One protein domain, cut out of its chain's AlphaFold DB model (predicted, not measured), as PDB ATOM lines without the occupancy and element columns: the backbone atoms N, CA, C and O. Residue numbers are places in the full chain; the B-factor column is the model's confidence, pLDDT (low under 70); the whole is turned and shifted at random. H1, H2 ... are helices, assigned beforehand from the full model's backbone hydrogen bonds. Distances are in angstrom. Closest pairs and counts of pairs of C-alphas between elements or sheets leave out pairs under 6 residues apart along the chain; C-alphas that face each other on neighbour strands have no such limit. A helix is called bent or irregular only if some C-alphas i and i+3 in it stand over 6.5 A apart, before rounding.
ATOM      1  N   GLN A 109     225.070 197.165 203.830       84.06
ATOM      2  CA  GLN A 109     224.389 197.970 204.823       84.06
ATOM      3  C   GLN A 109     222.880 197.948 204.592       84.06
ATOM      4  O   GLN A 109     222.414 197.942 203.461       84.06
ATOM      5  N   ILE A 110     222.119 198.001 205.680       84.25
ATOM      6  CA  ILE A 110     220.671 198.197 205.623       84.25
ATOM      7  C   ILE A 110     220.286 199.442 206.412       84.25
ATOM      8  O   ILE A 110     220.858 199.762 207.461       84.25
ATOM      9  N   SER A 111     219.334 200.174 205.864       86.69
ATOM     10  CA  SER A 111     218.659 201.298 206.498       86.69
ATOM     11  C   SER A 111     217.600 200.816 207.495       86.69
ATOM     12  O   SER A 111     217.238 199.638 207.535       86.69
ATOM     13  N   LEU A 112     217.059 201.739 208.295       84.12
ATOM     14  CA  LEU A 112     215.978 201.430 209.234       84.12
ATOM     15  C   LEU A 112     214.724 200.926 208.505       84.12
ATOM     16  O   LEU A 112     214.047 200.028 209.005       84.12
ATOM     17  N   ASP A 113     214.430 201.474 207.326       83.81
ATOM     18  CA  ASP A 113     213.278 201.068 206.521       83.81
ATOM     19  C   ASP A 113     213.462 199.637 206.000       83.81
ATOM     20  O   ASP A 113     212.569 198.804 206.150       83.81
ATOM     21  N   GLU A 114     214.649 199.309 205.480       84.50
ATOM     22  CA  GLU A 114     214.992 197.948 205.042       84.50
ATOM     23  C   GLU A 114     214.976 196.958 206.212       84.50
ATOM     24  O   GLU A 114     214.410 195.874 206.087       84.50
ATOM     25  N   LEU A 115     215.501 197.336 207.383       84.00
ATOM     26  CA  LEU A 115     215.422 196.510 208.592       84.00
ATOM     27  C   LEU A 115     213.970 196.285 209.036       84.00
ATOM     28  O   LEU A 115     213.597 195.178 209.419       84.00
ATOM     29  N   THR A 116     213.134 197.318 208.975       84.31
ATOM     30  CA  THR A 116     211.718 197.216 209.343       84.31
ATOM     31  C   THR A 116     210.985 196.267 208.399       84.31
ATOM     32  O   THR A 116     210.277 195.367 208.855       84.31
ATOM     33  N   ILE A 117     211.191 196.414 207.086       84.62
ATOM     34  CA  ILE A 117     210.623 195.515 206.071       84.62
ATOM     35  C   ILE A 117     211.111 194.082 206.296       84.62
ATOM     36  O   ILE A 117     210.310 193.147 206.222       84.62
ATOM     37  N   LEU A 118     212.392 193.901 206.622       84.56
ATOM     38  CA  LEU A 118     212.958 192.591 206.914       84.56
ATOM     39  C   LEU A 118     212.242 191.923 208.089       84.56
ATOM     40  O   LEU A 118     211.793 190.783 207.974       84.56
ATOM     41  N   LEU A 119     212.089 192.635 209.205       82.50
ATOM     42  CA  LEU A 119     211.425 192.119 210.400       82.50
ATOM     43  C   LEU A 119     209.942 191.804 210.151       82.50
ATOM     44  O   LEU A 119     209.446 190.783 210.637       82.50
ATOM     45  N   LEU A 120     209.253 192.625 209.350       82.56
ATOM     46  CA  LEU A 120     207.883 192.354 208.902       82.56
ATOM     47  C   LEU A 120     207.809 191.056 208.096       82.56
ATOM     48  O   LEU A 120     206.935 190.221 208.340       82.56
ATOM     49  N   CYS A 121     208.750 190.857 207.170       84.38
ATOM     50  CA  CYS A 121     208.788 189.657 206.348       84.38
ATOM     51  C   CYS A 121     209.110 188.410 207.181       84.38
ATOM     52  O   CYS A 121     208.425 187.402 207.034       84.38
ATOM     53  N   ILE A 122     210.069 188.492 208.110       81.56
ATOM     54  CA  ILE A 122     210.403 187.406 209.045       81.56
ATOM     55  C   ILE A 122     209.179 187.016 209.886       81.56
ATOM     56  O   ILE A 122     208.855 185.832 209.999       81.56
ATOM     57  N   GLY A 123     208.474 188.000 210.452       76.81
ATOM     58  CA  GLY A 123     207.260 187.761 211.233       76.81
ATOM     59  C   GLY A 123     206.169 187.071 210.423       76.81
ATOM     60  O   GLY A 123     205.599 186.080 210.884       76.81
ATOM     61  N   ALA A 124     205.928 187.540 209.197       79.94
ATOM     62  CA  ALA A 124     204.963 186.928 208.292       79.94
ATOM     63  C   ALA A 124     205.352 185.487 207.919       79.94
ATOM     64  O   ALA A 124     204.515 184.593 208.017       79.94
ATOM     65  N   SER A 125     206.614 185.234 207.556       81.50
ATOM     66  CA  SER A 125     207.118 183.893 207.230       81.50
ATOM     67  C   SER A 125     206.918 182.908 208.376       81.50
ATOM     68  O   SER A 125     206.386 181.820 208.166       81.50
ATOM     69  N   PHE A 126     207.274 183.289 209.606       77.31
ATOM     70  CA  PHE A 126     207.054 182.420 210.763       77.31
ATOM     71  C   PHE A 126     205.571 182.191 211.054       77.31
ATOM     72  O   PHE A 126     205.201 181.068 211.395       77.31
ATOM     73  N   ALA A 127     204.719 183.205 210.886       77.31
ATOM     74  CA  ALA A 127     203.276 183.035 211.023       77.31
ATOM     75  C   ALA A 127     202.728 182.022 210.000       77.31
ATOM     76  O   ALA A 127     201.965 181.132 210.377       77.31
ATOM     77  N   PHE A 128     203.180 182.087 208.741       80.81
ATOM     78  CA  PHE A 128     202.813 181.120 207.701       80.81
ATOM     79  C   PHE A 128     203.307 179.703 208.019       80.81
ATOM     80  O   PHE A 128     202.527 178.754 207.954       80.81
ATOM     81  N   ILE A 129     204.575 179.552 208.421       78.50
ATOM     82  CA  ILE A 129     205.172 178.252 208.778       78.50
ATOM     83  C   ILE A 129     204.432 177.608 209.952       78.50
ATOM     84  O   ILE A 129     204.098 176.426 209.907       78.50
ATOM     85  N   LEU A 130     204.167 178.383 211.006       75.44
ATOM     86  CA  LEU A 130     203.502 177.906 212.219       75.44
ATOM     87  C   LEU A 130     201.977 177.835 212.073       75.44
ATOM     88  O   LEU A 130     201.296 177.516 213.047       75.44
ATOM     89  N   ASN A 131     201.441 178.140 210.885       73.12
ATOM     90  CA  ASN A 131     200.008 178.232 210.608       73.12
ATOM     91  C   ASN A 131     199.259 179.083 211.656       73.12
ATOM     92  O   ASN A 131     198.111 178.811 212.019       73.12
ATOM     93  N   VAL A 132     199.931 180.114 212.172       68.25
ATOM     94  CA  VAL A 132     199.329 181.093 213.068       68.25
ATOM     95  C   VAL A 132     198.559 182.044 212.171       68.25
ATOM     96  O   VAL A 132     199.119 182.960 211.572       68.25
ATOM     97  N   LYS A 133     197.255 181.794 212.041       58.00
ATOM     98  CA  LYS A 133     196.337 182.779 211.480       58.00
ATOM     99  C   LYS A 133     196.268 183.923 212.481       58.00
ATOM    100  O   LYS A 133     195.514 183.840 213.449       58.00
ATOM    101  N   ASP A 134     197.111 184.934 212.287       51.53
ATOM    102  CA  ASP A 134     196.946 186.208 212.977       51.53
ATOM    103  C   ASP A 134     195.477 186.617 212.797       51.53
ATOM    104  O   ASP A 134     194.958 186.615 211.677       51.53
ATOM    105  N   GLY A 135     194.778 186.848 213.913       44.75
ATOM    106  CA  GLY A 135     193.413 187.361 213.870       44.75
ATOM    107  C   GLY A 135     193.398 188.638 213.035       44.75
ATOM    108  O   GLY A 135     194.364 189.396 213.074       44.75
ATOM    109  N   GLU A 136     192.323 188.851 212.277       40.66
ATOM    110  CA  GLU A 136     192.146 189.909 211.265       40.66
ATOM    111  C   GLU A 136     192.412 191.364 211.731       40.66
ATOM    112  O   GLU A 136     192.244 192.276 210.928       40.66
ATOM    113  N   ASP A 137     192.844 191.609 212.973       40.56
ATOM    114  CA  ASP A 137     192.847 192.933 213.608       40.56
ATOM    115  C   ASP A 137     194.166 193.353 214.295       40.56
ATOM    116  O   ASP A 137     194.331 194.522 214.628       40.56
ATOM    117  N   ASP A 138     195.154 192.467 214.470       47.72
ATOM    118  CA  ASP A 138     196.440 192.862 215.071       47.72
ATOM    119  C   ASP A 138     197.488 193.103 213.981       47.72
ATOM    120  O   ASP A 138     198.351 192.263 213.706       47.72
ATOM    121  N   SER A 139     197.448 194.281 213.350       54.38
ATOM    122  CA  SER A 139     198.613 194.762 212.606       54.38
ATOM    123  C   SER A 139     199.774 194.885 213.600       54.38
ATOM    124  O   SER A 139     199.853 195.849 214.360       54.38
ATOM    125  N   LYS A 140     200.680 193.904 213.621       62.72
ATOM    126  CA  LYS A 140     201.922 193.955 214.413       62.72
ATOM    127  C   LYS A 140     202.907 194.989 213.861       62.72
ATOM    128  O   LYS A 140     203.981 195.171 214.423       62.72
ATOM    129  N   ASP A 141     202.539 195.694 212.795       67.56
ATOM    130  CA  ASP A 141     203.358 196.687 212.112       67.56
ATOM    131  C   ASP A 141     203.897 197.774 213.058       67.56
ATOM    132  O   ASP A 141     205.111 197.982 213.058       67.56
ATOM    133  N   PRO A 142     203.095 198.410 213.943       72.25
ATOM    134  CA  PRO A 142     203.621 199.395 214.891       72.25
ATOM    135  C   PRO A 142     204.617 198.783 215.881       72.25
ATOM    136  O   PRO A 142     205.584 199.433 216.274       72.25
ATOM    137  N   VAL A 143     204.398 197.522 216.262       73.25
ATOM    138  CA  VAL A 143     205.255 196.780 217.194       73.25
ATOM    139  C   VAL A 143     206.597 196.451 216.544       73.25
ATOM    140  O   VAL A 143     207.642 196.610 217.169       73.25
ATOM    141  N   ILE A 144     206.583 196.042 215.277       75.94
ATOM    142  CA  ILE A 144     207.784 195.704 214.509       75.94
ATOM    143  C   ILE A 144     208.597 196.959 214.172       75.94
ATOM    144  O   ILE A 144     209.823 196.930 214.260       75.94
ATOM    145  N   ILE A 145     207.933 198.078 213.866       79.19
ATOM    146  CA  ILE A 145     208.592 199.380 213.680       79.19
ATOM    147  C   ILE A 145     209.308 199.810 214.964       79.19
ATOM    148  O   ILE A 145     210.460 200.242 214.918       79.19
ATOM    149  N   GLU A 146     208.642 199.701 216.115       79.00
ATOM    150  CA  GLU A 146     209.262 200.036 217.397       79.00
ATOM    151  C   GLU A 146     210.432 199.101 217.709       79.00
ATOM    152  O   GLU A 146     211.488 199.540 218.163       79.00
ATOM    153  N   PHE A 147     210.287 197.821 217.376       78.06
ATOM    154  CA  PHE A 147     211.352 196.850 217.544       78.06
ATOM    155  C   PHE A 147     212.588 197.173 216.682       78.06
ATOM    156  O   PHE A 147     213.712 197.147 217.185       78.06
ATOM    157  N   ALA A 148     212.403 197.579 215.423       82.06
ATOM    158  CA  ALA A 148     213.499 198.021 214.561       82.06
ATOM    159  C   ALA A 148     214.256 199.227 215.154       82.06
ATOM    160  O   ALA A 148     215.489 199.262 215.134       82.06
ATOM    161  N   LYS A 149     213.538 200.193 215.744       82.38
ATOM    162  CA  LYS A 149     214.155 201.345 216.428       82.38
ATOM    163  C   LYS A 149     214.945 200.933 217.667       82.38
ATOM    164  O   LYS A 149     216.036 201.447 217.879       82.38
ATOM    165  N   GLN A 150     214.443 199.977 218.444       78.50
ATOM    166  CA  GLN A 150     215.154 199.471 219.621       78.50
ATOM    167  C   GLN A 150     216.477 198.789 219.255       78.50
ATOM    168  O   GLN A 150     217.465 198.966 219.967       78.50
ATOM    169  N   ILE A 151     216.536 198.067 218.127       81.19
ATOM    170  CA  ILE A 151     217.802 197.524 217.605       81.19
ATOM    171  C   ILE A 151     218.793 198.671 217.375       81.19
ATOM    172  O   ILE A 151     219.920 198.629 217.866       81.19
ATOM    173  N   TYR A 152     218.358 199.739 216.710       81.06
ATOM    174  CA  TYR A 152     219.179 200.927 216.480       81.06
ATOM    175  C   TYR A 152     219.660 201.594 217.773       81.06
ATOM    176  O   TYR A 152     220.845 201.919 217.891       81.06
ATOM    177  N   ASP A 153     218.765 201.761 218.744       82.44
ATOM    178  CA  ASP A 153     219.080 202.375 220.032       82.44
ATOM    179  C   ASP A 153     220.093 201.527 220.817       82.44
ATOM    180  O   ASP A 153     221.048 202.066 221.376       82.44
ATOM    181  N   SER A 154     219.951 200.198 220.794       78.62
ATOM    182  CA  SER A 154     220.888 199.273 221.445       78.62
ATOM    183  C   SER A 154     222.273 199.251 220.789       78.62
ATOM    184  O   SER A 154     223.281 199.120 221.479       78.62
ATOM    185  N   LEU A 155     222.339 199.471 219.472       79.81
ATOM    186  CA  LEU A 155     223.588 199.656 218.729       79.81
ATOM    187  C   LEU A 155     224.174 201.071 218.899       79.81
ATOM    188  O   LEU A 155     225.235 201.373 218.350       79.81
ATOM    189  N   GLY A 156     223.487 201.965 219.619       80.00
ATOM    190  CA  GLY A 156     223.891 203.361 219.788       80.00
ATOM    191  C   GLY A 156     223.876 204.164 218.484       80.00
ATOM    192  O   GLY A 156     224.588 205.166 218.361       80.00
ATOM    193  N   LYS A 157     223.100 203.725 217.485       79.19
ATOM    194  CA  LYS A 157     223.043 204.337 216.156       79.19
ATOM    195  C   LYS A 157     221.855 205.274 216.015       79.19
ATOM    196  O   LYS A 157     220.763 205.038 216.513       79.19
ATOM    197  N   LYS A 158     222.062 206.354 215.257       79.69
ATOM    198  CA  LYS A 158     220.962 207.240 214.859       79.69
ATOM    199  C   LYS A 158     220.066 206.509 213.868       79.69
ATOM    200  O   LYS A 158     220.574 205.826 212.985       79.69
ATOM    201  N   HIS A 159     218.765 206.770 213.924       80.31
ATOM    202  CA  HIS A 159     217.755 206.182 213.025       80.31
ATOM    203  C   HIS A 159     217.944 206.552 211.539       80.31
ATOM    204  O   HIS A 159     217.290 205.989 210.676       80.31
ATOM    205  N   THR A 160     218.852 207.486 211.231       78.75
ATOM    206  CA  THR A 160     219.255 207.869 209.865       78.75
ATOM    207  C   THR A 160     220.568 207.227 209.406       78.75
ATOM    208  O   THR A 160     221.076 207.571 208.344       78.75
ATOM    209  N   SER A 161     221.197 206.405 210.248       82.25
ATOM    210  CA  SER A 161     222.439 205.697 209.920       82.25
ATOM    211  C   SER A 161     222.121 204.316 209.359       82.25
ATOM    212  O   SER A 161     221.052 203.771 209.617       82.25
ATOM    213  N   ASN A 162     223.059 203.718 208.635       85.00
ATOM    214  CA  ASN A 162     222.904 202.335 208.209       85.00
ATOM    215  C   ASN A 162     223.587 201.395 209.207       85.00
ATOM    216  O   ASN A 162     224.565 201.779 209.869       85.00
ATOM    217  N   ILE A 163     223.084 200.169 209.300       84.06
ATOM    218  CA  ILE A 163     223.711 199.075 210.045       84.06
ATOM    219  C   ILE A 163     224.378 198.110 209.072       84.06
ATOM    220  O   ILE A 163     223.851 197.857 207.991       84.06
ATOM    221  N   THR A 164     225.557 197.609 209.421       85.44
ATOM    222  CA  THR A 164     226.273 196.628 208.604       85.44
ATOM    223  C   THR A 164     225.780 195.217 208.903       85.44
ATOM    224  O   THR A 164     225.186 194.947 209.951       85.44
ATOM    225  N   LYS A 165     226.078 194.295 207.986       81.00
ATOM    226  CA  LYS A 165     225.825 192.861 208.171       81.00
ATOM    227  C   LYS A 165     226.426 192.332 209.474       81.00
ATOM    228  O   LYS A 165     225.728 191.683 210.245       81.00
ATOM    229  N   ASP A 166     227.689 192.664 209.740       82.62
ATOM    230  CA  ASP A 166     228.404 192.211 210.936       82.62
ATOM    231  C   ASP A 166     227.746 192.716 212.224       82.62
ATOM    232  O   ASP A 166     227.596 191.954 213.175       82.62
ATOM    233  N   GLU A 167     227.296 193.974 212.246       83.69
ATOM    234  CA  GLU A 167     226.619 194.557 213.410       83.69
ATOM    235  C   GLU A 167     225.282 193.868 213.690       83.69
ATOM    236  O   GLU A 167     224.997 193.540 214.842       83.69
ATOM    237  N   LEU A 168     224.472 193.609 212.656       80.75
ATOM    238  CA  LEU A 168     223.202 192.905 212.842       80.75
ATOM    239  C   LEU A 168     223.426 191.450 213.272       80.75
ATOM    240  O   LEU A 168     222.714 190.944 214.144       80.75
ATOM    241  N   VAL A 169     224.405 190.770 212.673       79.75
ATOM    242  CA  VAL A 169     224.741 189.382 213.007       79.75
ATOM    243  C   VAL A 169     225.226 189.270 214.448       79.75
ATOM    244  O   VAL A 169     224.767 188.380 215.167       79.75
ATOM    245  N   GLU A 170     226.116 190.159 214.889       81.69
ATOM    246  CA  GLU A 170     226.628 190.145 216.259       81.69
ATOM    247  C   GLU A 170     225.519 190.451 217.263       81.69
ATOM    248  O   GLU A 170     225.308 189.688 218.207       81.69
ATOM    249  N   TRP A 171     224.709 191.473 216.981       81.00
ATOM    250  CA  TRP A 171     223.552 191.801 217.802       81.00
ATOM    251  C   TRP A 171     222.589 190.615 217.943       81.00
ATOM    252  O   TRP A 171     222.167 190.271 219.049       81.00
ATOM    253  N   THR A 172     222.289 189.930 216.835       75.81
ATOM    254  CA  THR A 172     221.386 188.770 216.824       75.81
ATOM    255  C   THR A 172     221.991 187.588 217.578       75.81
ATOM    256  O   THR A 172     221.287 186.909 218.323       75.81
ATOM    257  N   LYS A 173     223.300 187.342 217.472       74.50
ATOM    258  CA  LYS A 173     223.953 186.302 218.281       74.50
ATOM    259  C   LYS A 173     223.788 186.578 219.773       74.50
ATOM    260  O   LYS A 173     223.332 185.693 220.497       74.50
ATOM    261  N   GLU A 174     224.118 187.789 220.209       73.31
ATOM    262  CA  GLU A 174     224.118 188.181 221.621       73.31
ATOM    263  C   GLU A 174     222.709 188.227 222.232       73.31
ATOM    264  O   GLU A 174     222.511 187.812 223.375       73.31
ATOM    265  N   HIS A 175     221.716 188.685 221.468       67.31
ATOM    266  CA  HIS A 175     220.383 188.983 221.999       67.31
ATOM    267  C   HIS A 175     219.343 187.915 221.638       67.31
ATOM    268  O   HIS A 175     218.425 187.674 222.421       67.31
ATOM    269  N   VAL A 176     219.502 187.218 220.509       67.19
ATOM    270  CA  VAL A 176     218.511 186.262 219.981       67.19
ATOM    271  C   VAL A 176     218.970 184.815 220.153       67.19
ATOM    272  O   VAL A 176     218.268 184.027 220.790       67.19
ATOM    273  N   PHE A 177     220.146 184.451 219.629       64.94
ATOM    274  CA  PHE A 177     220.596 183.050 219.615       64.94
ATOM    275  C   PHE A 177     221.000 182.543 221.000       64.94
ATOM    276  O   PHE A 177     220.630 181.429 221.371       64.94
ATOM    277  N   VAL A 178     221.663 183.371 221.817       59.28
ATOM    278  CA  VAL A 178     221.978 183.037 223.222       59.28
ATOM    279  C   VAL A 178     220.714 182.727 224.040       59.28
ATOM    280  O   VAL A 178     220.765 181.940 224.984       59.28
ATOM    281  N   HIS A 179     219.566 183.286 223.652       55.59
ATOM    282  CA  HIS A 179     218.300 183.151 224.372       55.59
ATOM    283  C   HIS A 179     217.321 182.154 223.734       55.59
ATOM    284  O   HIS A 179     216.222 181.971 224.260       55.59
ATOM    285  N   GLY A 180     217.709 181.489 222.637       52.56
ATOM    286  CA  GLY A 180     216.918 180.438 221.994       52.56
ATOM    287  C   GLY A 180     215.562 180.902 221.457       52.56
ATOM    288  O   GLY A 180     214.624 180.108 221.431       52.56
ATOM    289  N   ALA A 181     215.423 182.176 221.073       55.41
ATOM    290  CA  ALA A 181     214.158 182.695 220.561       55.41
ATOM    291  C   ALA A 181     213.831 182.066 219.194       55.41
ATOM    292  O   ALA A 181     214.607 182.173 218.247       55.41
ATOM    293  N   THR A 182     212.674 181.402 219.103       49.16
ATOM    294  CA  THR A 182     212.272 180.619 217.916       49.16
ATOM    295  C   THR A 182     211.194 181.287 217.067       49.16
ATOM    296  O   THR A 182     210.904 180.827 215.964       49.16
ATOM    297  N   ASN A 183     210.593 182.372 217.555       47.06
ATOM    298  CA  ASN A 183     209.577 183.137 216.841       47.06
ATOM    299  C   ASN A 183     209.654 184.630 217.218       47.06
ATOM    300  O   ASN A 183     210.253 184.998 218.229       47.06
ATOM    301  N   VAL A 184     209.042 185.504 216.408       47.38
ATOM    302  CA  VAL A 184     209.077 186.966 216.615       47.38
ATOM    303  C   VAL A 184     208.431 187.392 217.944       47.38
ATOM    304  O   VAL A 184     208.870 188.372 218.538       47.38
ATOM    305  N   ASN A 185     207.455 186.638 218.468       47.19
ATOM    306  CA  ASN A 185     206.837 186.926 219.770       47.19
ATOM    307  C   ASN A 185     207.762 186.571 220.951       47.19
ATOM    308  O   ASN A 185     207.766 187.289 221.951       47.19
ATOM    309  N   ASP A 186     208.560 185.504 220.841       55.47
ATOM    310  CA  ASP A 186     209.610 185.144 221.803       55.47
ATOM    311  C   ASP A 186     210.709 186.201 221.784       55.47
ATOM    312  O   ASP A 186     211.128 186.678 222.836       55.47
ATOM    313  N   LEU A 187     211.122 186.606 220.579       55.16
ATOM    314  CA  LEU A 187     212.083 187.680 220.352       55.16
ATOM    315  C   LEU A 187     211.604 188.955 221.060       55.16
ATOM    316  O   LEU A 187     212.296 189.497 221.916       55.16
ATOM    317  N   TYR A 188     210.360 189.360 220.808       51.91
ATOM    318  CA  TYR A 188     209.756 190.551 221.396       51.91
ATOM    319  C   TYR A 188     209.587 190.465 222.918       51.91
ATOM    320  O   TYR A 188     209.990 191.378 223.636       51.91
ATOM    321  N   SER A 189     209.051 189.357 223.441       55.97
ATOM    322  CA  SER A 189     208.888 189.149 224.890       55.97
ATOM    323  C   SER A 189     210.226 189.206 225.625       55.97
ATOM    324  O   SER A 189     210.288 189.623 226.783       55.97
ATOM    325  N   LYS A 190     211.307 188.789 224.961       60.62
ATOM    326  CA  LYS A 190     212.663 188.808 225.510       60.62
ATOM    327  C   LYS A 190     213.342 190.161 225.349       60.62
ATOM    328  O   LYS A 190     214.026 190.598 226.265       60.62
ATOM    329  N   LEU A 191     213.074 190.889 224.276       49.81
ATOM    330  CA  LEU A 191     213.577 192.249 224.090       49.81
ATOM    331  C   LEU A 191     212.868 193.261 224.987       49.81
ATOM    332  O   LEU A 191     213.531 194.134 225.531       49.81
ATOM    333  N   ALA A 192     211.582 193.063 225.282       53.44
ATOM    334  CA  ALA A 192     210.901 193.777 226.360       53.44
ATOM    335  C   ALA A 192     211.579 193.538 227.728       53.44
ATOM    336  O   ALA A 192     211.656 194.457 228.539       53.44
ATOM    337  N   GLN A 193     212.138 192.343 227.979       55.59
ATOM    338  CA  GLN A 193     212.928 192.063 229.192       55.59
ATOM    339  C   GLN A 193     214.299 192.763 229.183       55.59
ATOM    340  O   GLN A 193     214.767 193.157 230.244       55.59
ATOM    341  N   ILE A 194     214.921 192.953 228.014       51.06
ATOM    342  CA  ILE A 194     216.230 193.620 227.863       51.06
ATOM    343  C   ILE A 194     216.093 195.153 227.898       51.06
ATOM    344  O   ILE A 194     216.919 195.840 228.494       51.06
ATOM    345  N   ALA A 195     215.026 195.697 227.306       42.09
ATOM    346  CA  ALA A 195     214.713 197.127 227.287       42.09
ATOM    347  C   ALA A 195     214.160 197.646 228.625       42.09
ATOM    348  O   ALA A 195     214.082 198.859 228.826       42.09
ATOM    349  N   THR A 196     213.793 196.751 229.547       39.12
ATOM    350  CA  THR A 196     213.505 197.118 230.934       39.12
ATOM    351  C   THR A 196     214.807 196.987 231.725       39.12
ATOM    352  O   THR A 196     215.127 195.882 232.168       39.12
ATOM    353  N   PRO A 197     215.605 198.059 231.916       38.12
ATOM    354  CA  PRO A 197     216.704 197.982 232.861       38.12
ATOM    355  C   PRO A 197     216.097 197.616 234.211       38.12
ATOM    356  O   PRO A 197     215.069 198.178 234.599       38.12
TER     357      PRO A 197
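AT A GLANCE: This is residues 109 to 197 of the 204 residues of the protein "Hypothetical protein" of Spumella elongata (UniProt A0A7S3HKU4). Four helices form a small, irregular cluster: the two longest, H1 and H2, cross at a steep tilt with residues 112 to 120 of H1 packed on H2, and the shorter H3 and H4 stand about perpendicular to each other near them. A long loop, residues 130 to 140, joins H1 to H2 and reaches one far end of the longest axis, while the first printed residues, 109 to 110, pair with residues 163 to 164 just before H3. The printed part has 89 residues with four named helices, in the order H1, H2, H3, H4, and no named strand; the class is all helix. It is compact, with a radius of gyration of the C-alphas of 13.1 A, and rounded, spanning 35 by 26 by 23 A.

IN THESE COORDINATES: H1, residues 112 to 129, begins with C-alpha 112 at (215.978, 201.430, 209.234) and is 25.6 A long from first to last C-alpha. H2, residues 141 to 154, begins with C-alpha 141 at (203.358, 196.687, 212.112) and is 20.0 A long. H3, residues 165 to 177, is 16.0 A long; it is irregular, but only just, with C-alphas 174 and 177 6.54 A apart. H4, residues 184 to 195, is 15.8 A long and ends with C-alpha 195 at (214.713, 197.127, 227.287).

HOW THE PARTS SIT: H1 touches H2 with residues 112 to 120 alone. Their closest C-alphas, those of Thr 116 and Ala 148, are 5.6 A apart, and the helices run opposite ways at a steep tilt of 55 degrees. H2 and H3 are near each other, with 6 pairs of C-alphas within 10 A. H1 and H3 are apart. H4 only just touches H1, with 3 pairs of C-alphas within 8 A, between residues 122 to 126 of H1 and residue 184 of H4; the closest are Gly 123 and Val 184, at 5.7 A. These two run opposite ways at a steep tilt of 47 degrees. H2 and H4 are close but not clearly touching, the closest C-alphas being those of Phe 147 and Tyr 188 at 7.6 A. H3 and H4 are also close but not clearly touching, with the C-alphas of Val 176 and Leu 187 closest at 6.6 A. Every O i to N i+4 pair is within hydrogen-bond range in H1 and H2, against 8 of 9 in H3 and 7 of 8 in H4.

THE WHOLE: The two C-alphas farthest apart, those of Glu 136 and Asp 166, are 36.3 A apart. The printed part has no cut. The link from H1 to H2 is long, with 11 residues; those from H2 to H3 and from H3 to H4 are short. The mean pLDDT of the printed part is 70.4, and residues 132 to 141 and 175 to 197 are under 70 in this model.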